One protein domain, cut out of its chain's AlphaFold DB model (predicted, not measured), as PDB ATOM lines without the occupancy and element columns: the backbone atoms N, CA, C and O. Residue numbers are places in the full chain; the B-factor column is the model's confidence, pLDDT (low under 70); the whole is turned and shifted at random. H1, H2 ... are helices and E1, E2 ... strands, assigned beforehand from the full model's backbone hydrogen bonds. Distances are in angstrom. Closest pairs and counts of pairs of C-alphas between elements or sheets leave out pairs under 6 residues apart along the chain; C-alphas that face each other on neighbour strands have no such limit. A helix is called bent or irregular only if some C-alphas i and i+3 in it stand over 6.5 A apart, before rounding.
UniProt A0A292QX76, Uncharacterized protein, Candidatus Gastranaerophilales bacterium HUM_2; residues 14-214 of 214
ATOM      1  N   LYS A  14     385.620  12.633  77.556       58.62
ATOM      2  CA  LYS A  14     384.878  13.767  78.108       58.62
ATOM      3  C   LYS A  14     385.784  14.557  79.050       58.62
ATOM      4  O   LYS A  14     386.703  13.985  79.635       58.62
ATOM      5  N   ALA A  15     385.471  15.839  79.253       57.22
ATOM      6  CA  ALA A  15     385.921  16.578  80.434       57.22
ATOM      7  C   ALA A  15     385.876  15.682  81.692       57.22
ATOM      8  O   ALA A  15     384.936  14.886  81.827       57.22
ATOM      9  N   PRO A  16     386.858  15.790  82.603       64.00
ATOM     10  CA  PRO A  16     386.897  14.963  83.794       64.00
ATOM     11  C   PRO A  16     385.588  15.160  84.568       64.00
ATOM     12  O   PRO A  16     385.065  16.281  84.609       64.00
ATOM     13  N   PRO A  17     385.024  14.088  85.152       64.75
ATOM     14  CA  PRO A  17     383.769  14.187  85.880       64.75
ATOM     15  C   PRO A  17     383.875  15.256  86.971       64.75
ATOM     16  O   PRO A  17     384.957  15.518  87.515       64.75
ATOM     17  N   LEU A  18     382.742  15.883  87.290       62.41
ATOM     18  CA  LEU A  18     382.674  16.814  88.407       62.41
ATOM     19  C   LEU A  18     383.089  16.078  89.686       62.41
ATOM     20  O   LEU A  18     382.508  15.072  90.078       62.41
ATOM     21  N   SER A  19     384.145  16.586  90.298       65.75
ATOM     22  CA  SER A  19     384.778  16.108  91.517       65.75
ATOM     23  C   SER A  19     385.180  17.332  92.328       65.75
ATOM     24  O   SER A  19     385.191  18.446  91.799       65.75
ATOM     25  N   TRP A  20     385.586  17.143  93.584       67.31
ATOM     26  CA  TRP A  20     386.138  18.236  94.385       67.31
ATOM     27  C   TRP A  20     387.204  19.019  93.599       67.31
ATOM     28  O   TRP A  20     387.075  20.227  93.430       67.31
ATOM     29  N   ARG A  21     388.173  18.324  92.985       65.56
ATOM     30  CA  ARG A  21     389.294  18.935  92.244       65.56
ATOM     31  C   ARG A  21     388.891  19.679  90.964       65.56
ATOM     32  O   ARG A  21     389.595  20.596  90.553       65.56
ATOM     33  N   THR A  22     387.789  19.291  90.325       66.44
ATOM     34  CA  THR A  22     387.310  19.900  89.068       66.44
ATOM     35  C   THR A  22     386.197  20.928  89.292       66.44
ATOM     36  O   THR A  22     385.847  21.661  88.367       66.44
ATOM     37  N   SER A  23     385.676  21.017  90.521       69.44
ATOM     38  CA  SER A  23     384.644  21.967  90.942       69.44
ATOM     39  C   SER A  23     385.192  23.371  91.218       69.44
ATOM     40  O   SER A  23     386.387  23.569  91.450       69.44
ATOM     41  N   TRP A  24     384.286  24.350  91.256       66.75
ATOM     42  CA  TRP A  24     384.604  25.722  91.656       66.75
ATOM     43  C   TRP A  24     385.075  25.814  93.115       66.75
ATOM     44  O   TRP A  24     386.047  26.504  93.404       66.75
ATOM     45  N   PHE A  25     384.464  25.042  94.019       71.31
ATOM     46  CA  PHE A  25     384.840  25.016  95.435       71.31
ATOM     47  C   PHE A  25     386.244  24.460  95.667       71.31
ATOM     48  O   PHE A  25     387.023  25.052  96.409       71.31
ATOM     49  N   GLY A  26     386.603  23.350  95.016       71.50
ATOM     50  CA  GLY A  26     387.955  22.810  95.155       71.50
ATOM     51  C   GLY A  26     389.017  23.658  94.458       71.50
ATOM     52  O   GLY A  26     390.137  23.725  94.952       71.50
ATOM     53  N   SER A  27     388.668  24.361  93.374       69.19
ATOM     54  CA  SER A  27     389.519  25.401  92.775       69.19
ATOM     55  C   SER A  27     389.774  26.549  93.762       69.19
ATOM     56  O   SER A  27     390.929  26.847  94.051       69.19
ATOM     57  N   ALA A  28     388.726  27.106  94.382       71.31
ATOM     58  CA  ALA A  28     388.860  28.148  95.401       71.31
ATOM     59  C   ALA A  28     389.681  27.681  96.617       71.31
ATOM     60  O   ALA A  28     390.559  28.399  97.093       71.31
ATOM     61  N   PHE A  29     389.455  26.452  97.091       75.69
ATOM     62  CA  PHE A  29     390.251  25.869  98.172       75.69
ATOM     63  C   PHE A  29     391.725  25.694  97.782       75.69
ATOM     64  O   PHE A  29     392.605  25.995  98.586       75.69
ATOM     65  N   ASN A  30     392.012  25.229  96.562       72.19
ATOM     66  CA  ASN A  30     393.382  25.087  96.068       72.19
ATOM     67  C   ASN A  30     394.092  26.437  95.982       72.19
ATOM     68  O   ASN A  30     395.239  26.520  96.410       72.19
ATOM     69  N   ILE A  31     393.409  27.485  95.504       72.50
ATOM     70  CA  ILE A  31     393.937  28.857  95.500       72.50
ATOM     71  C   ILE A  31     394.338  29.256  96.921       72.50
ATOM     72  O   ILE A  31     395.492  29.595  97.161       72.50
ATOM     73  N   ILE A  32     393.423  29.130  97.887       74.62
ATOM     74  CA  ILE A  32     393.686  29.486  99.291       74.62
ATOM     75  C   ILE A  32     394.836  28.649  99.868       74.62
ATOM     76  O   ILE A  32     395.743  29.188 100.500       74.62
ATOM     77  N   SER A  33     394.830  27.334  99.640       73.88
ATOM     78  CA  SER A  33     395.872  26.426 100.126       73.88
ATOM     79  C   SER A  33     397.247  26.778  99.558       73.88
ATOM     80  O   SER A  33     398.231  26.775 100.297       73.88
ATOM     81  N   ASN A  34     397.317  27.100  98.267       71.94
ATOM     82  CA  ASN A  34     398.552  27.501  97.604       71.94
ATOM     83  C   ASN A  34     399.039  28.849  98.140       71.94
ATOM     84  O   ASN A  34     400.191  28.934  98.553       71.94
ATOM     85  N   SER A  35     398.152  29.838  98.285       71.44
ATOM     86  CA  SER A  35     398.487  31.135  98.886       71.44
ATOM     87  C   SER A  35     399.038  31.001 100.310       71.44
ATOM     88  O   SER A  35     400.024  31.648 100.657       71.44
ATOM     89  N   VAL A  36     398.462  30.123 101.141       74.00
ATOM     90  CA  VAL A  36     398.969  29.855 102.500       74.00
ATOM     91  C   VAL A  36     400.348  29.192 102.462       74.00
ATOM     92  O   VAL A  36     401.244  29.579 103.213       74.00
ATOM     93  N   LYS A  37     400.555  28.203 101.585       72.00
ATOM     94  CA  LYS A  37     401.863  27.546 101.436       72.00
ATOM     95  C   LYS A  37     402.934  28.520 100.955       72.00
ATOM     96  O   LYS A  37     404.042  28.489 101.488       72.00
ATOM     97  N   ASP A  38     402.601  29.380  99.999       69.19
ATOM     98  CA  ASP A  38     403.514  30.386  99.461       69.19
ATOM     99  C   ASP A  38     403.824  31.479 100.489       69.19
ATOM    100  O   ASP A  38     404.952  31.969 100.535       69.19
ATOM    101  N   PHE A  39     402.883  31.804 101.379       73.31
ATOM    102  CA  PHE A  39     403.146  32.679 102.521       73.31
ATOM    103  C   PHE A  39     404.149  32.057 103.508       73.31
ATOM    104  O   PHE A  39     405.089  32.722 103.938       73.31
ATOM    105  N   ILE A  40     403.989  30.772 103.844       75.12
ATOM    106  CA  ILE A  40     404.847  30.074 104.820       75.12
ATOM    107  C   ILE A  40     406.232  29.756 104.236       75.12
ATOM    108  O   ILE A  40     407.247  29.844 104.929       75.12
ATOM    109  N   LYS A  41     406.293  29.347 102.965       77.31
ATOM    110  CA  LYS A  41     407.530  28.938 102.292       77.31
ATOM    111  C   LYS A  41     407.520  29.403 100.832       77.31
ATOM    112  O   LYS A  41     407.290  28.586  99.938       77.31
ATOM    113  N   PRO A  42     407.818  30.688 100.580       76.44
ATOM    114  CA  PRO A  42     407.706  31.263  99.249       76.44
ATOM    115  C   PRO A  42     408.650  30.587  98.258       76.44
ATOM    116  O   PRO A  42     409.843  30.388  98.526       76.44
ATOM    117  N   ASN A  43     408.126  30.283  97.072       84.69
ATOM    118  CA  ASN A  43     408.943  29.845  95.954       84.69
ATOM    119  C   ASN A  43     409.759  31.030  95.420       84.69
ATOM    120  O   ASN A  43     409.209  31.959  94.832       84.69
ATOM    121  N   LYS A  44     411.083  31.011  95.618       91.56
ATOM    122  CA  LYS A  44     411.967  32.112  95.192       91.56
ATOM    123  C   LYS A  44     411.864  32.397  93.690       91.56
ATOM    124  O   LYS A  44     411.787  33.560  93.311       91.56
ATOM    125  N   LEU A  45     411.835  31.350  92.862       94.06
ATOM    126  CA  LEU A  45     411.749  31.472  91.405       94.06
ATOM    127  C   LEU A  45     410.395  32.042  90.975       94.06
ATOM    128  O   LEU A  45     410.342  32.961  90.164       94.06
ATOM    129  N   GLY A  46     409.301  31.534  91.540       92.25
ATOM    130  CA  GLY A  46     407.974  32.033  91.195       92.25
ATOM    131  C   GLY A  46     407.695  33.443  91.739       92.25
ATOM    132  O   GLY A  46     407.056  34.237  91.057       92.25
ATOM    133  N   LYS A  47     408.274  33.831  92.887       91.75
ATOM    134  CA  LYS A  47     408.268  35.226  93.367       91.75
ATOM    135  C   LYS A  47     409.043  36.158  92.435       91.75
ATOM    136  O   LYS A  47     408.586  37.264  92.166       91.75
ATOM    137  N   GLU A  48     410.200  35.723  91.938       95.19
ATOM    138  CA  GLU A  48     410.961  36.489  90.948       95.19
ATOM    139  C   GLU A  48     410.151  36.685  89.658       95.19
ATOM    140  O   GLU A  48     410.038  37.811  89.175       95.19
ATOM    141  N   PHE A  49     409.525  35.618  89.152       95.50
ATOM    142  CA  PHE A  49     408.611  35.680  88.010       95.50
ATOM    143  C   PHE A  49     407.474  36.675  88.247       95.50
ATOM    144  O   PHE A  49     407.288  37.584  87.440       95.50
ATOM    145  N   SER A  50     406.772  36.556  89.374       93.38
ATOM    146  CA  SER A  50     405.671  37.451  89.739       93.38
ATOM    147  C   SER A  50     406.128  38.911  89.753       93.38
ATOM    148  O   SER A  50     405.562  39.740  89.044       93.38
ATOM    149  N   ASN A  51     407.231  39.222  90.443       95.12
ATOM    150  CA  ASN A  51     407.783  40.578  90.491       95.12
ATOM    151  C   ASN A  51     408.065  41.153  89.094       95.12
ATOM    152  O   ASN A  51     407.775  42.323  88.846       95.12
ATOM    153  N   VAL A  52     408.608  40.345  88.174       96.81
ATOM    154  CA  VAL A  52     408.838  40.773  86.786       96.81
ATOM    155  C   VAL A  52     407.511  41.093  86.100       96.81
ATOM    156  O   VAL A  52     407.377  42.179  85.543       96.81
ATOM    157  N   MET A  53     406.515  40.211  86.187       95.06
ATOM    158  CA  MET A  53     405.204  40.407  85.553       95.06
ATOM    159  C   MET A  53     404.473  41.656  86.074       95.06
ATOM    160  O   MET A  53     403.888  42.402  85.290       95.06
ATOM    161  N   TRP A  54     404.569  41.941  87.376       93.69
ATOM    162  CA  TRP A  54     403.989  43.138  88.004       93.69
ATOM    163  C   TRP A  54     404.723  44.445  87.658       93.69
ATOM    164  O   TRP A  54     404.171  45.528  87.842       93.69
ATOM    165  N   SER A  55     405.946  44.374  87.122       93.44
ATOM    166  CA  SER A  55     406.797  45.548  86.866       93.44
ATOM    167  C   SER A  55     406.555  46.261  85.529       93.44
ATOM    168  O   SER A  55     407.338  47.141  85.177       93.44
ATOM    169  N   LYS A  56     405.505  45.890  84.775       90.06
ATOM    170  CA  LYS A  56     405.324  46.271  83.357       90.06
ATOM    171  C   LYS A  56     406.598  45.958  82.548       90.06
ATOM    172  O   LYS A  56     407.279  46.870  82.075       90.06
ATOM    173  N   PRO A  57     406.985  44.675  82.475       93.94
ATOM    174  CA  PRO A  57     408.284  44.284  81.954       93.94
ATOM    175  C   PRO A  57     408.377  44.511  80.441       93.94
ATOM    176  O   PRO A  57     407.377  44.509  79.731       93.94
ATOM    177  N   ASP A  58     409.597  44.655  79.936       94.06
ATOM    178  CA  ASP A  58     409.886  44.510  78.509       94.06
ATOM    179  C   ASP A  58     410.109  43.027  78.143       94.06
ATOM    180  O   ASP A  58     410.186  42.142  79.005       94.06
ATOM    181  N   ALA A  59     410.248  42.744  76.846       93.62
ATOM    182  CA  ALA A  59     410.464  41.387  76.350       93.62
ATOM    183  C   ALA A  59     411.757  40.735  76.882       93.62
ATOM    184  O   ALA A  59     411.794  39.517  77.049       93.62
ATOM    185  N   GLN A  60     412.810  41.511  77.175       96.06
ATOM    186  CA  GLN A  60     414.077  40.968  77.672       96.06
ATOM    187  C   GLN A  60     413.946  40.496  79.121       96.06
ATOM    188  O   GLN A  60     414.399  39.398  79.447       96.06
ATOM    189  N   LYS A  61     413.279  41.277  79.979       96.94
ATOM    190  CA  LYS A  61     413.002  40.893  81.372       96.94
ATOM    191  C   LYS A  61     412.126  39.648  81.447       96.94
ATOM    192  O   LYS A  61     412.432  38.731  82.210       96.94
ATOM    193  N   VAL A  62     411.076  39.588  80.622       96.94
ATOM    194  CA  VAL A  62     410.225  38.395  80.517       96.94
ATOM    195  C   VAL A  62     411.042  37.188  80.062       96.94
ATOM    196  O   VAL A  62     410.966  36.130  80.687       96.94
ATOM    197  N   LYS A  63     411.867  37.340  79.019       97.00
ATOM    198  CA  LYS A  63     412.724  36.257  78.530       97.00
ATOM    199  C   LYS A  63     413.676  35.760  79.618       97.00
ATOM    200  O   LYS A  63     413.752  34.559  79.838       97.00
ATOM    201  N   ALA A  64     414.351  36.660  80.330       97.62
ATOM    202  CA  ALA A  64     415.306  36.291  81.371       97.62
ATOM    203  C   ALA A  64     414.665  35.443  82.480       97.62
ATOM    204  O   ALA A  64     415.258  34.462  82.931       97.62
ATOM    205  N   VAL A  65     413.445  35.785  82.910       97.50
ATOM    206  CA  VAL A  65     412.762  35.008  83.952       97.50
ATOM    207  C   VAL A  65     412.166  33.698  83.423       97.50
ATOM    208  O   VAL A  65     412.181  32.699  84.140       97.50
ATOM    209  N   CYS A  66     411.741  33.652  82.155       97.75
ATOM    210  CA  CYS A  66     411.342  32.410  81.487       97.75
ATOM    211  C   CYS A  66     412.534  31.454  81.298       97.75
ATOM    212  O   CYS A  66     412.404  30.267  81.581       97.75
ATOM    213  N   ASP A  67     413.708  31.961  80.912       97.81
ATOM    214  CA  ASP A  67     414.937  31.164  80.778       97.81
ATOM    215  C   ASP A  67     415.361  30.577  82.142       97.81
ATOM    216  O   ASP A  67     415.773  29.418  82.241       97.81
ATOM    217  N   LYS A  68     415.235  31.356  83.231       97.81
ATOM    218  CA  LYS A  68     415.466  30.860  84.602       97.81
ATOM    219  C   LYS A  68     414.480  29.757  84.980       97.81
ATOM    220  O   LYS A  68     414.883  28.779  85.610       97.81
ATOM    221  N   PHE A  69     413.213  29.909  84.596       97.00
ATOM    222  CA  PHE A  69     412.191  28.891  84.810       97.00
ATOM    223  C   PHE A  69     412.522  27.600  84.054       97.00
ATOM    224  O   PHE A  69     412.513  26.523  84.654       97.00
ATOM    225  N   GLU A  70     412.896  27.705  82.779       97.56
ATOM    226  CA  GLU A  70     413.303  26.572  81.945       97.56
ATOM    227  C   GLU A  70     414.513  25.852  82.541       97.56
ATOM    228  O   GLU A  70     414.479  24.639  82.720       97.56
ATOM    229  N   LYS A  71     415.546  26.588  82.965       97.38
ATOM    230  CA  LYS A  71     416.729  25.995  83.604       97.38
ATOM    231  C   LYS A  71     416.392  25.204  84.872       97.38
ATOM    232  O   LYS A  71     417.059  24.217  85.169       97.38
ATOM    233  N   ALA A  72     415.394  25.645  85.636       96.00
ATOM    234  CA  ALA A  72     415.004  25.002  86.888       96.00
ATOM    235  C   ALA A  72     414.048  23.811  86.700       96.00
ATOM    236  O   ALA A  72     414.018  22.921  87.548       96.00
ATOM    237  N   THR A  73     413.246  23.809  85.633       94.81
ATOM    238  CA  THR A  73     412.108  22.883  85.480       94.81
ATOM    239  C   THR A  73     412.178  22.002  84.235       94.81
ATOM    240  O   THR A  73     411.477  20.997  84.165       94.81
ATOM    241  N   GLY A  74     412.996  22.369  83.248       95.50
ATOM    242  CA  GLY A  74     412.999  21.778  81.911       95.50
ATOM    243  C   GLY A  74     411.826  22.216  81.024       95.50
ATOM    244  O   GLY A  74     411.681  21.683  79.928       95.50
ATOM    245  N   ILE A  75     410.984  23.153  81.478       96.75
ATOM    246  CA  ILE A  75     409.813  23.633  80.736       96.75
ATOM    247  C   ILE A  75     410.114  24.992  80.117       96.75
ATOM    248  O   ILE A  75     410.363  25.971  80.822       96.75
ATOM    249  N   LYS A  76     410.007  25.070  78.795       97.94
ATOM    250  CA  LYS A  76     410.186  26.309  78.047       97.94
ATOM    251  C   LYS A  76     408.907  27.139  78.065       97.94
ATOM    252  O   LYS A  76     407.872  26.705  77.555       97.94
ATOM    253  N   MET A  77     408.988  28.349  78.612       97.44
ATOM    254  CA  MET A  77     407.885  29.312  78.633       97.44
ATOM    255  C   MET A  77     408.088  30.399  77.573       97.44
ATOM    256  O   MET A  77     409.168  30.974  77.461       97.44
ATOM    257  N   LEU A  78     407.038  30.698  76.810       97.25
ATOM    258  CA  LEU A  78     407.029  31.719  75.765       97.25
ATOM    259  C   LEU A  78     405.867  32.682  76.001       97.25
ATOM    260  O   LEU A  78     404.703  32.285  75.926       97.25
ATOM    261  N   MET A  79     406.182  33.948  76.269       96.00
ATOM    262  CA  MET A  79     405.167  34.994  76.347       96.00
ATOM    263  C   MET A  79     404.916  35.586  74.961       96.00
ATOM    264  O   MET A  79     405.864  35.962  74.269       96.00
ATOM    265  N   THR A  80     403.651  35.700  74.560       94.94
ATOM    266  CA  THR A  80     403.279  36.281  73.260       94.94
ATOM    267  C   THR A  80     403.526  37.787  73.217       94.94
ATOM    268  O   THR A  80     404.061  38.295  72.235       94.94
ATOM    269  N   ASN A  81     403.159  38.501  74.284       92.06
ATOM    270  CA  ASN A  81     403.356  39.940  74.427       92.06
ATOM    271  C   ASN A  81     403.421  40.333  75.921       92.06
ATOM    272  O   ASN A  81     402.607  39.823  76.690       92.06
ATOM    273  N   PRO A  82     404.344  41.223  76.344       92.75
ATOM    274  CA  PRO A  82     404.477  41.650  77.741       92.75
ATOM    275  C   PRO A  82     403.439  42.691  78.213       92.75
ATOM    276  O   PRO A  82     403.404  43.032  79.398       92.75
ATOM    277  N   HIS A  83     402.600  43.223  77.322       89.00
ATOM    278  CA  HIS A  83     401.504  44.119  77.679       89.00
ATOM    279  C   HIS A  83     400.562  43.433  78.671       89.00
ATOM    280  O   HIS A  83     400.188  42.277  78.479       89.00
ATOM    281  N   ASP A  84     400.218  44.135  79.752       87.38
ATOM    282  CA  ASP A  84     399.400  43.617  80.854       87.38
ATOM    283  C   ASP A  84     399.879  42.263  81.414       87.38
ATOM    284  O   ASP A  84     399.084  41.408  81.817       87.38
ATOM    285  N   ALA A  85     401.204  42.073  81.474       90.50
ATOM    286  CA  ALA A  85     401.831  40.870  82.019       90.50
ATOM    287  C   ALA A  85     401.429  40.563  83.471       90.50
ATOM    288  O   ALA A  85     401.438  39.399  83.868       90.50
ATOM    289  N   PHE A  86     401.037  41.575  84.253       87.88
ATOM    290  CA  PHE A  86     400.626  41.419  85.652       87.88
ATOM    291  C   PHE A  86     399.488  40.396  85.830       87.88
ATOM    292  O   PHE A  86     399.456  39.699  86.842       87.88
ATOM    293  N   CYS A  87     398.620  40.218  84.822       86.56
ATOM    294  CA  CYS A  87     397.559  39.201  84.810       86.56
ATOM    295  C   CYS A  87     398.079  37.754  84.910       86.56
ATOM    296  O   CYS A  87     397.297  36.844  85.185       86.56
ATOM    297  N   PHE A  88     399.378  37.540  84.678       90.12
ATOM    298  CA  PHE A  88     400.056  36.245  84.722       90.12
ATOM    299  C   PHE A  88     401.027  36.119  85.905       90.12
ATOM    300  O   PHE A  88     401.789  35.154  85.952       90.12
ATOM    301  N   GLY A  89     401.024  37.061  86.858       87.62
ATOM    302  CA  GLY A  89     402.012  37.124  87.944       87.62
ATOM    303  C   GLY A  89     402.157  35.830  88.751       87.62
ATOM    304  O   GLY A  89     403.275  35.433  89.078       87.62
ATOM    305  N   ASP A  90     401.060  35.112  88.984       84.62
ATOM    306  CA  ASP A  90     401.074  33.875  89.776       84.62
ATOM    307  C   ASP A  90     401.258  32.603  88.943       84.62
ATOM    308  O   ASP A  90     401.401  31.508  89.487       84.62
ATOM    309  N   PHE A  91     401.312  32.719  87.615       89.31
ATOM    310  CA  PHE A  91     401.271  31.561  86.729       89.31
ATOM    311  C   PHE A  91     402.446  30.597  86.953       89.31
ATOM    312  O   PHE A  91     402.253  29.383  87.052       89.31
ATOM    313  N   ALA A  92     403.659  31.130  87.121       91.44
ATOM    314  CA  ALA A  92     404.838  30.319  87.416       91.44
ATOM    315  C   ALA A  92     404.755  29.620  88.785       91.44
ATOM    316  O   ALA A  92     405.201  28.479  88.903       91.44
ATOM    317  N   ASN A  93     404.171  30.260  89.807       88.12
ATOM    318  CA  ASN A  93     403.988  29.637  91.125       88.12
ATOM    319  C   ASN A  93     403.073  28.412  91.030       88.12
ATOM    320  O   ASN A  93     403.424  27.349  91.545       88.12
ATOM    321  N   VAL A  94     401.955  28.534  90.306       84.75
ATOM    322  CA  VAL A  94     401.018  27.420  90.090       84.75
ATOM    323  C   VAL A  94     401.717  26.246  89.402       84.75
ATOM    324  O   VAL A  94     401.658  25.118  89.895       84.75
ATOM    325  N   LEU A  95     402.456  26.502  88.317       90.19
ATOM    326  CA  LEU A  95     403.188  25.446  87.612       90.19
ATOM    327  C   LEU A  95     404.265  24.798  88.492       90.19
ATOM    328  O   LEU A  95     404.389  23.576  88.502       90.19
ATOM    329  N   LEU A  96     405.020  25.579  89.271       90.88
ATOM    330  CA  LEU A  96     406.039  25.039  90.179       90.88
ATOM    331  C   LEU A  96     405.433  24.149  91.265       90.88
ATOM    332  O   LEU A  96     406.025  23.130  91.628       90.88
ATOM    333  N   HIS A  97     404.255  24.508  91.772       85.88
ATOM    334  CA  HIS A  97     403.513  23.670  92.704       85.88
ATOM    335  C   HIS A  97     403.082  22.350  92.048       85.88
ATOM    336  O   HIS A  97     403.298  21.281  92.625       85.88
ATOM    337  N   ASP A  98     402.541  22.403  90.830       86.75
ATOM    338  CA  ASP A  98     402.094  21.209  90.107       86.75
ATOM    339  C   ASP A  98     403.253  20.274  89.724       86.75
ATOM    340  O   ASP A  98     403.142  19.052  89.841       86.75
ATOM    341  N   ILE A  99     404.408  20.830  89.354       89.69
ATOM    342  CA  ILE A  99     405.641  20.064  89.115       89.69
ATOM    343  C   ILE A  99     406.083  19.363  90.397       89.69
ATOM    344  O   ILE A  99     406.331  18.157  90.395       89.69
ATOM    345  N   LYS A 100     406.149  20.099  91.515       87.81
ATOM    346  CA  LYS A 100     406.580  19.557  92.810       87.81
ATOM    347  C   LYS A 100     405.679  18.417  93.290       87.81
ATOM    348  O   LYS A 100     406.170  17.469  93.899       87.81
ATOM    349  N   ASN A 101     404.382  18.503  93.014       84.50
ATOM    350  CA  ASN A 101     403.412  17.476  93.387       84.50
ATOM    351  C   ASN A 101     403.301  16.339  92.361       84.50
ATOM    352  O   ASN A 101     402.523  15.409  92.574       84.50
ATOM    353  N   GLY A 102     404.038  16.409  91.248       85.25
ATOM    354  CA  GLY A 102     403.966  15.432  90.164       85.25
ATOM    355  C   GLY A 102     402.621  15.413  89.431       85.25
ATOM    356  O   GLY A 102     402.297  14.404  88.808       85.25
ATOM    357  N   SER A 103     401.828  16.485  89.526       83.94
ATOM    358  CA  SER A 103     400.536  16.614  88.845       83.94
ATOM    359  C   SER A 103     400.665  17.184  87.434       83.94
ATOM    360  O   SER A 103     399.819  16.898  86.587       83.94
ATOM    361  N   LEU A 104     401.728  17.942  87.144       86.56
ATOM    362  CA  LEU A 104     401.996  18.382  85.778       86.56
ATOM    363  C   LEU A 104     402.410  17.172  84.904       86.56
ATOM    364  O   LEU A 104     403.338  16.445  85.277       86.56
ATOM    365  N   PRO A 105     401.763  16.934  83.746       83.88
ATOM    366  CA  PRO A 105     402.132  15.850  82.838       83.88
ATOM    367  C   PRO A 105     403.595  15.932  82.392       83.88
ATOM    368  O   PRO A 105     404.067  16.979  81.958       83.88
ATOM    369  N   LYS A 106     404.311  14.803  82.459       83.62
ATOM    370  CA  LYS A 106     405.756  14.733  82.157       83.62
ATOM    371  C   LYS A 106     406.104  15.013  80.693       83.62
ATOM    372  O   LYS A 106     407.249  15.321  80.383       83.62
ATOM    373  N   ASP A 107     405.145  14.845  79.790       86.94
ATOM    374  CA  ASP A 107     405.290  15.094  78.358       86.94
ATOM    375  C   ASP A 107     404.984  16.548  77.966       86.94
ATOM    376  O   ASP A 107     405.087  16.897  76.791       86.94
ATOM    377  N   LEU A 108     404.641  17.405  78.932       90.88
ATOM    378  CA  LEU A 108     404.434  18.830  78.722       90.88
ATOM    379  C   LEU A 108     405.740  19.591  78.963       90.88
ATOM    380  O   LEU A 108     406.135  19.837  80.099       90.88
ATOM    381  N   LYS A 109     406.408  19.974  77.872       95.81
ATOM    382  CA  LYS A 109     407.696  20.693  77.905       95.81
ATOM    383  C   LYS A 109     407.592  22.159  77.496       95.81
ATOM    384  O   LYS A 109     408.555  22.903  77.658       95.81
ATOM    385  N   TYR A 110     406.446  22.572  76.958       98.00
ATOM    386  CA  TYR A 110     406.256  23.901  76.391       98.00
ATOM    387  C   TYR A 110     405.011  24.571  76.954       98.00
ATOM    388  O   TYR A 110     403.943  23.963  77.059       98.00
ATOM    389  N   VAL A 111     405.152  25.855  77.261       96.94
ATOM    390  CA  VAL A 111     404.074  26.727  77.717       96.94
ATOM    391  C   VAL A 111     404.078  27.987  76.861       96.94
ATOM    392  O   VAL A 111     405.108  28.640  76.719       96.94
ATOM    393  N   VAL A 112     402.919  28.353  76.323       96.94
ATOM    394  CA  VAL A 112     402.674  29.652  75.687       96.94
ATOM    395  C   VAL A 112     401.667  30.414  76.534       96.94
ATOM    396  O   VAL A 112     400.658  29.850  76.953       96.94
ATOM    397  N   PHE A 113     401.929  31.686  76.812       95.50
ATOM    398  CA  PHE A 113     401.036  32.506  77.625       95.50
ATOM    399  C   PHE A 113     401.028  33.968  77.185       95.50
ATOM    400  O   PHE A 113     401.964  34.447  76.550       95.50
ATOM    401  N   GLY A 114     399.953  34.672  77.518       93.81
ATOM    402  CA  GLY A 114     399.750  36.074  77.165       93.81
ATOM    403  C   GLY A 114     398.320  36.333  76.706       93.81
ATOM    404  O   GLY A 114     397.509  35.411  76.595       93.81
ATOM    405  N   HIS A 115     397.984  37.595  76.456       92.31
ATOM    406  CA  HIS A 115     396.619  37.957  76.077       92.31
ATOM    407  C   HIS A 115     396.267  37.473  74.673       92.31
ATOM    408  O   HIS A 115     397.062  37.578  73.735       92.31
ATOM    409  N   GLY A 116     395.049  36.956  74.546       92.19
ATOM    410  CA  GLY A 116     394.488  36.488  73.289       92.19
ATOM    411  C   GLY A 116     393.045  36.940  73.125       92.19
ATOM    412  O   GLY A 116     392.356  37.220  74.107       92.19
ATOM    413  N   GLU A 117     392.599  37.006  71.880       91.94
ATOM    414  CA  GLU A 117     391.234  37.364  71.497       91.94
ATOM    415  C   GLU A 117     390.774  36.503  70.310       91.94
ATOM    416  O   GLU A 117     391.561  35.776  69.702       91.94
ATOM    417  N   GLY A 118     389.475  36.522  70.015       93.50
ATOM    418  CA  GLY A 118     388.860  35.680  68.997       93.50
ATOM    419  C   GLY A 118     388.608  34.265  69.508       93.50
ATOM    420  O   GLY A 118     388.598  34.007  70.712       93.50
ATOM    421  N   THR A 119     388.354  33.336  68.593       92.94
ATOM    422  CA  THR A 119     387.925  31.978  68.935       92.94
ATOM    423  C   THR A 119     388.708  30.917  68.183       92.94
ATOM    424  O   THR A 119     388.979  31.038  66.990       92.94
ATOM    425  N   SER A 120     389.044  29.831  68.879       93.44
ATOM    426  CA  SER A 120     389.675  28.641  68.293       93.44
ATOM    427  C   SER A 120     388.747  27.874  67.345       93.44
ATOM    428  O   SER A 120     389.204  26.997  66.613       93.44
ATOM    429  N   LEU A 121     387.452  28.209  67.336       92.50
ATOM    430  CA  LEU A 121     386.458  27.657  66.412       92.50
ATOM    431  C   LEU A 121     386.663  28.130  64.966       92.50
ATOM    432  O   LEU A 121     386.156  27.498  64.042       92.50
ATOM    433  N   ILE A 122     387.397  29.228  64.767       89.44
ATOM    434  CA  ILE A 122     387.707  29.802  63.459       89.44
ATOM    435  C   ILE A 122     389.225  29.831  63.282       89.44
ATOM    436  O   ILE A 122     389.958  30.296  64.151       89.44
ATOM    437  N   GLN A 123     389.704  29.363  62.128       83.88
ATOM    438  CA  GLN A 123     391.139  29.331  61.822       83.88
ATOM    439  C   GLN A 123     391.625  30.538  61.003       83.88
ATOM    440  O   GLN A 123     392.825  30.786  60.943       83.88
ATOM    441  N   SER A 124     390.722  31.312  60.393       84.69
ATOM    442  CA  SER A 124     391.070  32.429  59.506       84.69
ATOM    443  C   SER A 124     390.078  33.589  59.595       84.69
ATOM    444  O   SER A 124     388.888  33.375  59.813       84.69
ATOM    445  N   GLY A 125     390.544  34.809  59.332       85.94
ATOM    446  CA  GLY A 125     389.721  36.022  59.369       85.94
ATOM    447  C   GLY A 125     389.720  36.707  60.737       85.94
ATOM    448  O   GLY A 125     390.455  36.313  61.639       85.94
ATOM    449  N   LYS A 126     388.900  37.753  60.879       85.50
ATOM    450  CA  LYS A 126     388.922  38.672  62.035       85.50
ATOM    451  C   LYS A 126     388.636  38.009  63.389       85.50
ATOM    452  O   LYS A 126     389.118  38.480  64.410       85.50
ATOM    453  N   ASP A 127     387.860  36.927  63.387       89.75
ATOM    454  CA  ASP A 127     387.420  36.239  64.604       89.75
ATOM    455  C   ASP A 127     388.324  35.039  64.958       89.75
ATOM    456  O   ASP A 127     388.037  34.326  65.921       89.75
ATOM    457  N   LYS A 128     389.411  34.794  64.199       94.44
ATOM    458  CA  LYS A 128     390.384  33.726  64.503       94.44
ATOM    459  C   LYS A 128     391.018  33.961  65.872       94.44
ATOM    460  O   LYS A 128     391.203  35.107  66.265       94.44
ATOM    461  N   TRP A 129     391.405  32.902  66.578       95.44
ATOM    462  CA  TRP A 129     392.136  33.047  67.841       95.44
ATOM    463  C   TRP A 129     393.541  33.624  67.619       95.44
ATOM    464  O   TRP A 129     394.392  32.972  67.005       95.44
ATOM    465  N   HIS A 130     393.792  34.832  68.119       95.06
ATOM    466  CA  HIS A 130     395.004  35.611  67.855       95.06
ATOM    467  C   HIS A 130     395.571  36.275  69.113       95.06
ATOM    468  O   HIS A 130     394.922  36.322  70.159       95.06
ATOM    469  N   ILE A 131     396.805  36.772  69.010       94.31
ATOM    470  CA  ILE A 131     397.470  37.545  70.065       94.31
ATOM    471  C   ILE A 131     396.809  38.924  70.139       94.31
ATOM    472  O   ILE A 131     396.807  39.640  69.146       94.31
ATOM    473  N   LEU A 132     396.298  39.336  71.304       91.81
ATOM    474  CA  LEU A 132     395.537  40.594  71.439       91.81
ATOM    475  C   LEU A 132     396.310  41.821  70.915       91.81
ATOM    476  O   LEU A 132     395.750  42.700  70.272       91.81
ATOM    477  N   ALA A 133     397.616  41.864  71.175       90.00
ATOM    478  CA  ALA A 133     398.481  42.962  70.752       90.00
ATOM    479  C   ALA A 133     398.935  42.884  69.279       90.00
ATOM    480  O   ALA A 133     399.526  43.841  68.785       90.00
ATOM    481  N   ASP A 134     398.697  41.763  68.590       90.75
ATOM    482  CA  ASP A 134     398.973  41.595  67.159       90.75
ATOM    483  C   ASP A 134     397.933  40.658  66.514       90.75
ATOM    484  O   ASP A 134     398.166  39.449  66.381       90.75
ATOM    485  N   PRO A 135     396.775  41.202  66.090       90.88
ATOM    486  CA  PRO A 135     395.680  40.406  65.536       90.88
ATOM    487  C   PRO A 135     396.011  39.638  64.254       90.88
ATOM    488  O   PRO A 135     395.284  38.718  63.868       90.88
ATOM    489  N   ASN A 136     397.117  39.979  63.587       92.06
ATOM    490  CA  ASN A 136     397.549  39.266  62.391       92.06
ATOM    491  C   ASN A 136     398.134  37.893  62.731       92.06
ATOM    492  O   ASN A 136     398.049  36.975  61.910       92.06
ATOM    493  N   VAL A 137     398.669  37.722  63.943       93.69
ATOM    494  CA  VAL A 137     399.322  36.488  64.380       93.69
ATOM    495  C   VAL A 137     398.339  35.615  65.150       93.69
ATOM    496  O   VAL A 137     397.964  35.894  66.291       93.69
ATOM    497  N   GLY A 138     397.934  34.507  64.527       95.56
ATOM    498  CA  GLY A 138     397.119  33.488  65.183       95.56
ATOM    499  C   GLY A 138     397.892  32.774  66.296       95.56
ATOM    500  O   GLY A 138     399.094  32.537  66.176       95.56
ATOM    501  N   ILE A 139     397.210  32.346  67.361       96.56
ATOM    502  CA  ILE A 139     397.859  31.604  68.459       96.56
ATOM    503  C   ILE A 139     398.452  30.277  67.958       96.56
ATOM    504  O   ILE A 139     399.578  29.926  68.315       96.56
ATOM    505  N   PHE A 140     397.749  29.565  67.069       96.44
ATOM    506  CA  PHE A 140     398.282  28.351  66.437       96.44
ATOM    507  C   PHE A 140     399.509  28.635  65.558       96.44
ATOM    508  O   PHE A 140     400.485  27.890  65.607       96.44
ATOM    509  N   GLU A 141     399.487  29.728  64.788       95.81
ATOM    510  CA  GLU A 141     400.609  30.149  63.938       95.81
ATOM    511  C   GLU A 141     401.846  30.467  64.790       95.81
ATOM    512  O   GLU A 141     402.947  30.000  64.491       95.81
ATOM    513  N   TYR A 142     401.659  31.199  65.894       96.94
ATOM    514  CA  TYR A 142     402.720  31.498  66.852       96.94
ATOM    515  C   TYR A 142     403.336  30.220  67.433       96.94
ATOM    516  O   TYR A 142     404.560  30.095  67.476       96.94
ATOM    517  N   ILE A 143     402.509  29.257  67.850       97.94
ATOM    518  CA  ILE A 143     402.976  27.969  68.382       97.94
ATOM    519  C   ILE A 143     403.816  27.230  67.338       97.94
ATOM    520  O   ILE A 143     404.957  26.872  67.622       97.94
ATOM    521  N   ASN A 144     403.298  27.062  66.121       97.25
ATOM    522  CA  ASN A 144     403.979  26.295  65.077       97.25
ATOM    523  C   ASN A 144     405.311  26.923  64.646       97.25
ATOM    524  O   ASN A 144     406.228  26.211  64.249       97.25
ATOM    525  N   LYS A 145     405.426  28.254  64.720       97.38
ATOM    526  CA  LYS A 145     406.664  28.974  64.402       97.38
ATOM    527  C   LYS A 145     407.750  28.783  65.463       97.38
ATOM    528  O   LYS A 145     408.931  28.817  65.131       97.38
ATOM    529  N   ASN A 146     407.367  28.635  66.732       97.62
ATOM    530  CA  ASN A 146     408.300  28.706  67.860       97.62
ATOM    531  C   ASN A 146     408.539  27.362  68.570       97.62
ATOM    532  O   ASN A 146     409.465  27.262  69.380       97.62
ATOM    533  N   ILE A 147     407.715  26.344  68.307       97.81
ATOM    534  CA  ILE A 147     407.728  25.058  69.016       97.81
ATOM    535  C   ILE A 147     407.817  23.903  68.005       97.81
ATOM    536  O   ILE A 147     407.034  23.890  67.051       97.81
ATOM    537  N   PRO A 148     408.710  22.908  68.216       97.44
ATOM    538  CA  PRO A 148     408.850  21.764  67.319       97.44
ATOM    539  C   PRO A 148     407.527  21.045  67.047       97.44
ATOM    540  O   PRO A 148     406.701  20.866  67.943       97.44
ATOM    541  N   ILE A 149     407.339  20.612  65.799       97.44
ATOM    542  CA  ILE A 149     406.145  19.874  65.376       97.44
ATOM    543  C   ILE A 149     405.985  18.617  66.236       97.44
ATOM    544  O   ILE A 149     406.939  17.881  66.477       97.44
ATOM    545  N   GLY A 150     404.754  18.359  66.674       95.38
ATOM    546  CA  GLY A 150     404.400  17.187  67.465       95.38
ATOM    547  C   GLY A 150     404.469  17.386  68.980       95.38
ATOM    548  O   GLY A 150     403.862  16.594  69.699       95.38
ATOM    549  N   GLU A 151     405.119  18.445  69.466       96.75
ATOM    550  CA  GLU A 151     405.201  18.744  70.898       96.75
ATOM    551  C   GLU A 151     403.863  19.251  71.457       96.75
ATOM    552  O   GLU A 151     403.124  19.991  70.794       96.75
ATOM    553  N   LYS A 152     403.555  18.845  72.697       95.81
ATOM    554  CA  LYS A 152     402.383  19.328  73.438       95.81
ATOM    555  C   LYS A 152     402.702  20.656  74.112       95.81
ATOM    556  O   LYS A 152     403.755  20.825  74.725       95.81
ATOM    557  N   VAL A 153     401.748  21.572  74.031       97.12
ATOM    558  CA  VAL A 153     401.883  22.946  74.503       97.12
ATOM    559  C   VAL A 153     400.725  23.270  75.431       97.12
ATOM    560  O   VAL A 153     399.565  23.148  75.035       97.12
ATOM    561  N   LEU A 154     401.037  23.703  76.654       95.62
ATOM    562  CA  LEU A 154     400.065  24.352  77.528       95.62
ATOM    563  C   LEU A 154     399.889  25.798  77.083       95.62
ATOM    564  O   LEU A 154     400.866  26.536  77.003       95.62
ATOM    565  N   VAL A 155     398.658  26.216  76.826       94.81
ATOM    566  CA  VAL A 155     398.369  27.562  76.337       94.81
ATOM    567  C   VAL A 155     397.488  28.294  77.345       94.81
ATOM    568  O   VAL A 155     396.312  27.959  77.520       94.81
ATOM    569  N   ASN A 156     398.068  29.299  78.003       93.31
ATOM    570  CA  ASN A 156     397.369  30.252  78.862       93.31
ATOM    571  C   ASN A 156     397.132  31.562  78.097       93.31
ATOM    572  O   ASN A 156     397.810  32.567  78.313       93.31
ATOM    573  N   CYS A 157     396.181  31.505  77.163       91.19
ATOM    574  CA  CYS A 157     395.698  32.654  76.405       91.19
ATOM    575  C   CYS A 157     394.166  32.693  76.447       91.19
ATOM    576  O   CYS A 157     393.504  31.647  76.411       91.19
ATOM    577  N   CYS A 158     393.601  33.894  76.544       88.69
ATOM    578  CA  CYS A 158     392.155  34.113  76.554       88.69
ATOM    579  C   CYS A 158     391.534  33.800  75.184       88.69
ATOM    580  O   CYS A 158     392.203  33.891  74.160       88.69
ATOM    581  N   GLU A 159     390.246  33.454  75.173       90.19
ATOM    582  CA  GLU A 159     389.419  33.315  73.969       90.19
ATOM    583  C   GLU A 159     388.099  34.055  74.192       90.19
ATOM    584  O   GLU A 159     387.480  33.924  75.250       90.19
ATOM    585  N   THR A 160     387.625  34.759  73.172       88.75
ATOM    586  CA  THR A 160     386.354  35.484  73.175       88.75
ATOM    587  C   THR A 160     385.505  35.002  72.005       88.75
ATOM    588  O   THR A 160     385.561  35.552  70.910       88.75
ATOM    589  N   THR A 161     384.682  33.974  72.230       90.31
ATOM    590  CA  THR A 161     383.724  33.507  71.214       90.31
ATOM    591  C   THR A 161     382.520  34.453  71.128       90.31
ATOM    592  O   THR A 161     381.793  34.602  72.124       90.31
ATOM    593  N   PRO A 162     382.246  35.054  69.952       89.44
ATOM    594  CA  PRO A 162     381.091  35.924  69.744       89.44
ATOM    595  C   PRO A 162     379.765  35.249  70.105       89.44
ATOM    596  O   PRO A 162     379.587  34.046  69.904       89.44
ATOM    597  N   LYS A 163     378.796  36.029  70.611       91.25
ATOM    598  CA  LYS A 163     377.481  35.510  71.052       91.25
ATOM    599  C   LYS A 163     376.790  34.672  69.973       91.25
ATOM    600  O   LYS A 163     376.252  33.616  70.293       91.25
ATOM    601  N   SER A 164     376.866  35.110  68.716       90.81
ATOM    602  CA  SER A 164     376.299  34.413  67.559       90.81
ATOM    603  C   SER A 164     376.883  33.016  67.348       90.81
ATOM    604  O   SER A 164     376.182  32.162  66.829       90.81
ATOM    605  N   MET A 165     378.113  32.749  67.793       90.12
ATOM    606  CA  MET A 165     378.818  31.477  67.593       90.12
ATOM    607  C   MET A 165     378.889  30.598  68.841       90.12
ATOM    608  O   MET A 165     379.366  29.470  68.766       90.12
ATOM    609  N   LYS A 166     378.381  31.051  69.994       89.88
ATOM    610  CA  LYS A 166     378.431  30.260  71.238       89.88
ATOM    611  C   LYS A 166     377.749  28.892  71.127       89.88
ATOM    612  O   LYS A 166     378.114  27.979  71.859       89.88
ATOM    613  N   HIS A 167     376.790  28.738  70.215       89.00
ATOM    614  CA  HIS A 167     376.118  27.465  69.949       89.00
ATOM    615  C   HIS A 167     377.032  26.412  69.291       89.00
ATOM    616  O   HIS A 167     376.729  25.225  69.370       89.00
ATOM    617  N   LEU A 168     378.151  26.831  68.688       90.12
ATOM    618  CA  LEU A 168     379.163  25.952  68.093       90.12
ATOM    619  C   LEU A 168     380.162  25.414  69.126       90.12
ATOM    620  O   LEU A 168     380.941  24.514  68.817       90.12
ATOM    621  N   ILE A 169     380.160  25.955  70.351       89.31
ATOM    622  CA  ILE A 169     381.066  25.511  71.410       89.31
ATOM    623  C   ILE A 169     380.705  24.069  71.802       89.31
ATOM    624  O   ILE A 169     379.589  23.824  72.278       89.31
ATOM    625  N   PRO A 170     381.636  23.109  71.670       87.00
ATOM    626  CA  PRO A 170     381.393  21.728  72.068       87.00
ATOM    627  C   PRO A 170     381.160  21.635  73.582       87.00
ATOM    628  O   PRO A 170     381.979  22.068  74.395       87.00
ATOM    629  N   LYS A 171     380.027  21.044  73.980       82.12
ATOM    630  CA  LYS A 171     379.648  20.912  75.400       82.12
ATOM    631  C   LYS A 171     380.575  19.968  76.174       82.12
ATOM    632  O   LYS A 171     380.745  20.137  77.376       82.12
ATOM    633  N   ASP A 172     381.161  18.992  75.490       79.06
ATOM    634  CA  ASP A 172     382.023  17.940  76.032       79.06
ATOM    635  C   ASP A 172     383.523  18.285  76.014       79.06
ATOM    636  O   ASP A 172     384.310  17.575  76.645       79.06
ATOM    637  N   LYS A 173     383.914  19.394  75.363       85.56
ATOM    638  CA  LYS A 173     385.308  19.856  75.231       85.56
ATOM    639  C   LYS A 173     385.481  21.270  75.807       85.56
ATOM    640  O   LYS A 173     385.555  22.242  75.056       85.56
ATOM    641  N   PRO A 174     385.559  21.424  77.141       82.00
ATOM    642  CA  PRO A 174     385.493  22.718  77.830       82.00
ATOM    643  C   PRO A 174     386.638  23.685  77.510       82.00
ATOM    644  O   PRO A 174     386.521  24.868  77.807       82.00
ATOM    645  N   ALA A 175     387.730  23.206  76.913       87.12
ATOM    646  CA  ALA A 175     388.851  24.055  76.519       87.12
ATOM    647  C   ALA A 175     388.608  24.824  75.205       87.12
ATOM    648  O   ALA A 175     389.292  25.812  74.969       87.12
ATOM    649  N   ILE A 176     387.661  24.388  74.365       89.62
ATOM    650  CA  ILE A 176     387.439  24.941  73.020       89.62
ATOM    651  C   ILE A 176     386.412  26.070  73.070       89.62
ATOM    652  O   ILE A 176     385.312  25.886  73.590       89.62
ATOM    653  N   GLY A 177     386.746  27.225  72.488       82.25
ATOM    654  CA  GLY A 177     385.817  28.338  72.290       82.25
ATOM    655  C   GLY A 177     385.309  28.976  73.587       82.25
ATOM    656  O   GLY A 177     384.324  29.720  73.562       82.25
ATOM    657  N   LYS A 178     385.945  28.695  74.728       80.69
ATOM    658  CA  LYS A 178     385.610  29.278  76.032       80.69
ATOM    659  C   LYS A 178     386.771  30.117  76.557       80.69
ATOM    660  O   LYS A 178     387.922  29.688  76.417       80.69
ATOM    661  N   PRO A 179     386.481  31.251  77.221       77.12
ATOM    662  CA  PRO A 179     387.519  32.058  77.840       77.12
ATOM    663  C   PRO A 179     388.305  31.217  78.841       77.12
ATOM    664  O   PRO A 179     387.724  30.444  79.606       77.12
ATOM    665  N   THR A 180     389.625  31.361  78.791       67.94
ATOM    666  CA  THR A 180     390.534  30.966  79.866       67.94
ATOM    667  C   THR A 180     390.519  32.087  80.891       67.94
ATOM    668  O   THR A 180     390.712  33.240  80.515       67.94
ATOM    669  N   HIS A 181     390.309  31.783  82.169       65.31
ATOM    670  CA  HIS A 181     390.692  32.741  83.203       65.31
ATOM    671  C   HIS A 181     392.206  32.619  83.377       65.31
ATOM    672  O   HIS A 181     392.704  31.507  83.512       65.31
ATOM    673  N   THR A 182     392.941  33.732  83.332       56.00
ATOM    674  CA  THR A 182     394.419  33.749  83.380       56.00
ATOM    675  C   THR A 182     395.008  33.109  84.642       56.00
ATOM    676  O   THR A 182     396.204  32.819  84.686       56.00
ATOM    677  N   ASP A 183     394.165  32.836  85.640       60.19
ATOM    678  CA  ASP A 183     394.471  32.025  86.807       60.19
ATOM    679  C   ASP A 183     394.472  30.522  86.463       60.19
ATOM    680  O   ASP A 183     393.428  29.885  86.293       60.19
ATOM    681  N   ALA A 184     395.664  29.925  86.400       55.78
ATOM    682  CA  ALA A 184     395.849  28.484  86.200       55.78
ATOM    683  C   ALA A 184     395.272  27.615  87.340       55.78
ATOM    684  O   ALA A 184     395.145  26.398  87.186       55.78
ATOM    685  N   SER A 185     394.886  28.237  88.456       53.31
ATOM    686  CA  SER A 185     394.174  27.623  89.580       53.31
ATOM    687  C   SER A 185     392.657  27.567  89.364       53.31
ATOM    688  O   SER A 185     391.920  27.122  90.249       53.31
ATOM    689  N   SER A 186     392.162  28.045  88.215       54.75
ATOM    690  CA  SER A 186     390.739  28.057  87.893       54.75
ATOM    691  C   SER A 186     390.158  26.643  87.782       54.75
ATOM    692  O   SER A 186     390.837  25.647  87.538       54.75
ATOM    693  N   SER A 187     388.849  26.549  87.985       60.09
ATOM    694  CA  SER A 187     388.081  25.313  87.850       60.09
ATOM    695  C   SER A 187     388.101  24.749  86.421       60.09
ATOM    696  O   SER A 187     388.318  25.472  85.447       60.09
ATOM    697  N   TYR A 188     387.744  23.469  86.260       64.94
ATOM    698  CA  TYR A 188     387.686  22.822  84.937       64.94
ATOM    699  C   TYR A 188     386.538  23.342  84.038       64.94
ATOM    700  O   TYR A 188     386.318  22.841  82.937       64.94
ATOM    701  N   TYR A 189     385.793  24.363  84.474       66.94
ATOM    702  CA  TYR A 189     384.814  25.060  83.640       66.94
ATOM    703  C   TYR A 189     385.478  25.946  82.568       66.94
ATOM    704  O   TYR A 189     384.885  26.137  81.502       66.94
ATOM    705  N   HIS A 190     386.704  26.419  82.829       73.06
ATOM    706  CA  HIS A 190     387.489  27.316  81.970       73.06
ATOM    707  C   HIS A 190     388.978  26.916  81.938       73.06
ATOM    708  O   HIS A 190     389.836  27.716  82.316       73.06
ATOM    709  N   PRO A 191     389.308  25.673  81.534       81.19
ATOM    710  CA  PRO A 191     390.671  25.174  81.630       81.19
ATOM    711  C   PRO A 191     391.609  25.898  80.656       81.19
ATOM    712  O   PRO A 191     391.189  26.398  79.602       81.19
ATOM    713  N   LEU A 192     392.905  25.866  80.979       89.31
ATOM    714  CA  LEU A 192     393.966  26.153  80.017       89.31
ATOM    715  C   LEU A 192     393.852  25.178  78.839       89.31
ATOM    716  O   LEU A 192     393.320  24.073  78.979       89.31
ATOM    717  N   LYS A 193     394.358  25.568  77.671       92.50
ATOM    718  CA  LYS A 193     394.270  24.742  76.463       92.50
ATOM    719  C   LYS A 193     395.512  23.873  76.331       92.50
ATOM    720  O   LYS A 193     396.613  24.324  76.627       92.50
ATOM    721  N   ILE A 194     395.342  22.650  75.834       94.12
ATOM    722  CA  ILE A 194     396.451  21.834  75.335       94.12
ATOM    723  C   ILE A 194     396.377  21.812  73.815       94.12
ATOM    724  O   ILE A 194     395.356  21.434  73.238       94.12
ATOM    725  N   VAL A 195     397.468  22.207  73.172       95.62
ATOM    726  CA  VAL A 195     397.634  22.205  71.715       95.62
ATOM    727  C   VAL A 195     398.792  21.279  71.360       95.62
ATOM    728  O   VAL A 195     399.722  21.122  72.146       95.62
ATOM    729  N   GLN A 196     398.746  20.668  70.178       95.56
ATOM    730  CA  GLN A 196     399.904  19.991  69.600       95.56
ATOM    731  C   GLN A 196     400.421  20.801  68.413       95.56
ATOM    732  O   GLN A 196     399.664  21.073  67.475       95.56
ATOM    733  N   SER A 197     401.698  21.189  68.466       96.62
ATOM    734  CA  SER A 197     402.336  21.955  67.390       96.62
ATOM    735  C   SER A 197     402.217  21.200  66.060       96.62
ATOM    736  O   SER A 197     402.440  19.987  65.993       96.62
ATOM    737  N   GLY A 198     401.809  21.912  65.010       94.81
ATOM    738  CA  GLY A 198     401.555  21.396  63.664       94.81
ATOM    739  C   GLY A 198     400.122  20.918  63.395       94.81
ATOM    740  O   GLY A 198     399.811  20.612  62.250       94.81
ATOM    741  N   GLN A 199     399.233  20.857  64.397       92.44
ATOM    742  CA  GLN A 199     397.865  20.334  64.207       92.44
ATOM    743  C   GLN A 199     396.757  21.399  64.156       92.44
ATOM    744  O   GLN A 199     395.618  21.053  63.845       92.44
ATOM    745  N   ASN A 200     397.053  22.665  64.479       91.38
ATOM    746  CA  ASN A 200     396.096  23.789  64.480       91.38
ATOM    747  C   ASN A 200     394.763  23.489  65.192       91.38
ATOM    748  O   ASN A 200     393.691  23.918  64.759       91.38
ATOM    749  N   LYS A 201     394.819  22.714  66.279       91.31
ATOM    750  CA  LYS A 201     393.649  22.340  67.073       91.31
ATOM    751  C   LYS A 201     393.993  22.250  68.551       91.31
ATOM    752  O   LYS A 201     395.107  21.886  68.932       91.31
ATOM    753  N   ILE A 202     392.993  22.524  69.380       93.00
ATOM    754  CA  ILE A 202     393.034  22.211  70.805       93.00
ATOM    755  C   ILE A 202     392.747  20.717  70.950       93.00
ATOM    756  O   ILE A 202     391.675  20.237  70.576       93.00
ATOM    757  N   ILE A 203     393.718  19.989  71.488       92.25
ATOM    758  CA  ILE A 203     393.637  18.546  71.731       92.25
ATOM    759  C   ILE A 203     393.278  18.221  73.175       92.25
ATOM    760  O   ILE A 203     393.229  17.051  73.519       92.25
ATOM    761  N   GLY A 204     393.081  19.219  74.034       90.88
ATOM    762  CA  GLY A 204     392.787  18.967  75.434       90.88
ATOM    763  C   GLY A 204     392.651  20.215  76.289       90.88
ATOM    764  O   GLY A 204     392.754  21.342  75.807       90.88
ATOM    765  N   GLY A 205     392.419  19.992  77.578       89.31
ATOM    766  CA  GLY A 205     392.415  21.017  78.612       89.31
ATOM    767  C   GLY A 205     393.328  20.657  79.779       89.31
ATOM    768  O   GLY A 205     393.655  19.485  79.982       89.31
ATOM    769  N   TYR A 206     393.719  21.674  80.541       86.88
ATOM    770  CA  TYR A 206     394.442  21.528  81.798       86.88
ATOM    771  C   TYR A 206     393.909  22.495  82.855       86.88
ATOM    772  O   TYR A 206     393.797  23.693  82.602       86.88
ATOM    773  N   ALA A 207     393.592  21.980  84.040       81.62
ATOM    774  CA  ALA A 207     393.260  22.788  85.212       81.62
ATOM    775  C   ALA A 207     393.482  21.980  86.494       81.62
ATOM    776  O   ALA A 207     393.233  20.773  86.513       81.62
ATOM    777  N   ASN A 208     393.927  22.642  87.568       75.81
ATOM    778  CA  ASN A 208     394.157  22.029  88.884       75.81
ATOM    779  C   ASN A 208     395.003  20.740  88.844       75.81
ATOM    780  O   ASN A 208     394.663  19.749  89.498       75.81
ATOM    781  N   GLY A 209     396.077  20.714  88.047       77.19
ATOM    782  CA  GLY A 209     396.930  19.527  87.938       77.19
ATOM    783  C   GLY A 209     396.305  18.350  87.184       77.19
ATOM    784  O   GLY A 209     396.780  17.226  87.311       77.19
ATOM    785  N   ILE A 210     395.209  18.563  86.448       79.12
ATOM    786  CA  ILE A 210     394.513  17.522  85.685       79.12
ATOM    787  C   ILE A 210     394.567  17.886  84.206       79.12
ATOM    788  O   ILE A 210     394.067  18.935  83.810       79.12
ATOM    789  N   MET A 211     395.123  16.990  83.388       85.06
ATOM    790  CA  MET A 211     395.070  17.065  81.927       85.06
ATOM    791  C   MET A 211     393.984  16.136  81.384       85.06
ATOM    792  O   MET A 211     393.843  15.001  81.833       85.06
ATOM    793  N   THR A 212     393.241  16.592  80.379       84.25
ATOM    794  CA  THR A 212     392.329  15.749  79.589       84.25
ATOM    795  C   THR A 212     392.570  16.002  78.114       84.25
ATOM    796  O   THR A 212     392.586  17.159  77.705       84.25
ATOM    797  N   LEU A 213     392.751  14.939  77.331       86.12
ATOM    798  CA  LEU A 213     392.924  15.002  75.876       86.12
ATOM    799  C   LEU A 213     391.612  14.628  75.158       86.12
ATOM    800  O   LEU A 213     390.784  13.965  75.764       86.12
ATOM    801  N   TYR A 214     391.398  15.055  73.913       83.50
ATOM    802  CA  TYR A 214     390.154  14.868  73.147       83.50
ATOM    803  C   TYR A 214     390.307  14.027  71.884       83.50
ATOM    804  O   TYR A 214     391.384  14.055  71.243       83.50
TER     805      TYR A 214
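AT A GLANCE: This is residues 14 to 214 of the 214 residues of an uncharacterized protein of Candidatus Gastranaerophilales bacterium HUM_2 (UniProt A0A292QX76). A strongly twisted sheet of six strands runs through the body, with helix H3 beside its edge strand E1 and helix H6 over one face; H2 packs on both H3 and H5. The long helix H1 lies outside these, crossing H5 at nearly a right angle, and H7 lies far from the sheet among loops at the opposite end from H3. The 201 printed residues include seven named helices and seven named strands, in the order H1 H2 H3 E1 H4 H5 E2 E3 H6 E4 H7 E5 E6 E7. The class is mixed, helices and strands, and the mixed sheet has the order E1 E2 E4 E5 E6 E7. The whole is compact, with a radius of gyration of the C-alphas of 16.0 A and spans of 47 by 40 by 29 A.

HOW THE PARTS SIT: H1, residues 24 to 40, is close to but not clearly touching H5, residues 91 to 100; the closest C-alphas, of Asn 34 and Val 94, are 7.9 A apart. H2, residues 44 to 54, touches H5 at C-alphas Gly 46 and Asn 93, 4.7 A apart. It forms a helical hairpin with H3, residues 59 to 73, at a shallow tilt of 21 degrees, opposite ways; their closest C-alphas, Phe 49 and Val 65, are 5.8 A apart. H3 is at the sheet's level, only just, with a height of 3.7 A, beside E1, residues 76 to 79. H4, residues 85 to 88, only grazes the sheet. E1, H4, H5 and E2, residues 108 to 113, form a strand-helix-strand unit, parallel neighbour strands with helices between, whose crossover is left-handed; N 78 and O 111 are 2.8 A apart. E3, residues 134 to 138, pairs with no named strand. H6, residues 139 to 146, is on the sheet at a height of 8.9 A. E4, residues 152 to 156, is parallel to E2, with N 154 and O 110 2.9 A apart. H7, residues 163 to 168, is not on the sheet. E5, residues 192 to 196, E6, residues 202 to 207, and E7, residues 210 to 213, form a meander, each strand the antiparallel neighbour of the one before. E5 is also antiparallel to E4, with N 153 and O 195 2.8 A apart; N 194 and O 204 are 2.9 A apart across E5 and E6, and N 205 and O 212 2.8 A across E6 and E7. Every O i to N i+4 pair is within hydrogen-bond range in H1, H2, H3, H5 and H6; H4 is too short for one, and H7 has 0 of 2, with 2 of 3 O i to N i+3 pairs.

IN THESE COORDINATES: H1 begins at C-alpha 24, (384.604, 25.722, 91.656), and is 24.5 A long; H3 is 20.7 A and H2 15.4 A. E6 is 14.4 A and E2 14.1 A. H7 is irregular, with C-alphas 164 and 167 7.3 A apart. E7 ends at C-alpha 213, (392.924, 15.002, 75.876).

THE WHOLE: The two C-alphas farthest apart, of Ile 40 and Gly 125, are 48.3 A apart. The printed part has no cut; the links E2 to E3 and H7 to E5 are long. Mean pLDDT of the printed part is 86.6, with residues 14 to 24, 27, 38 and 180 to 189 under 70.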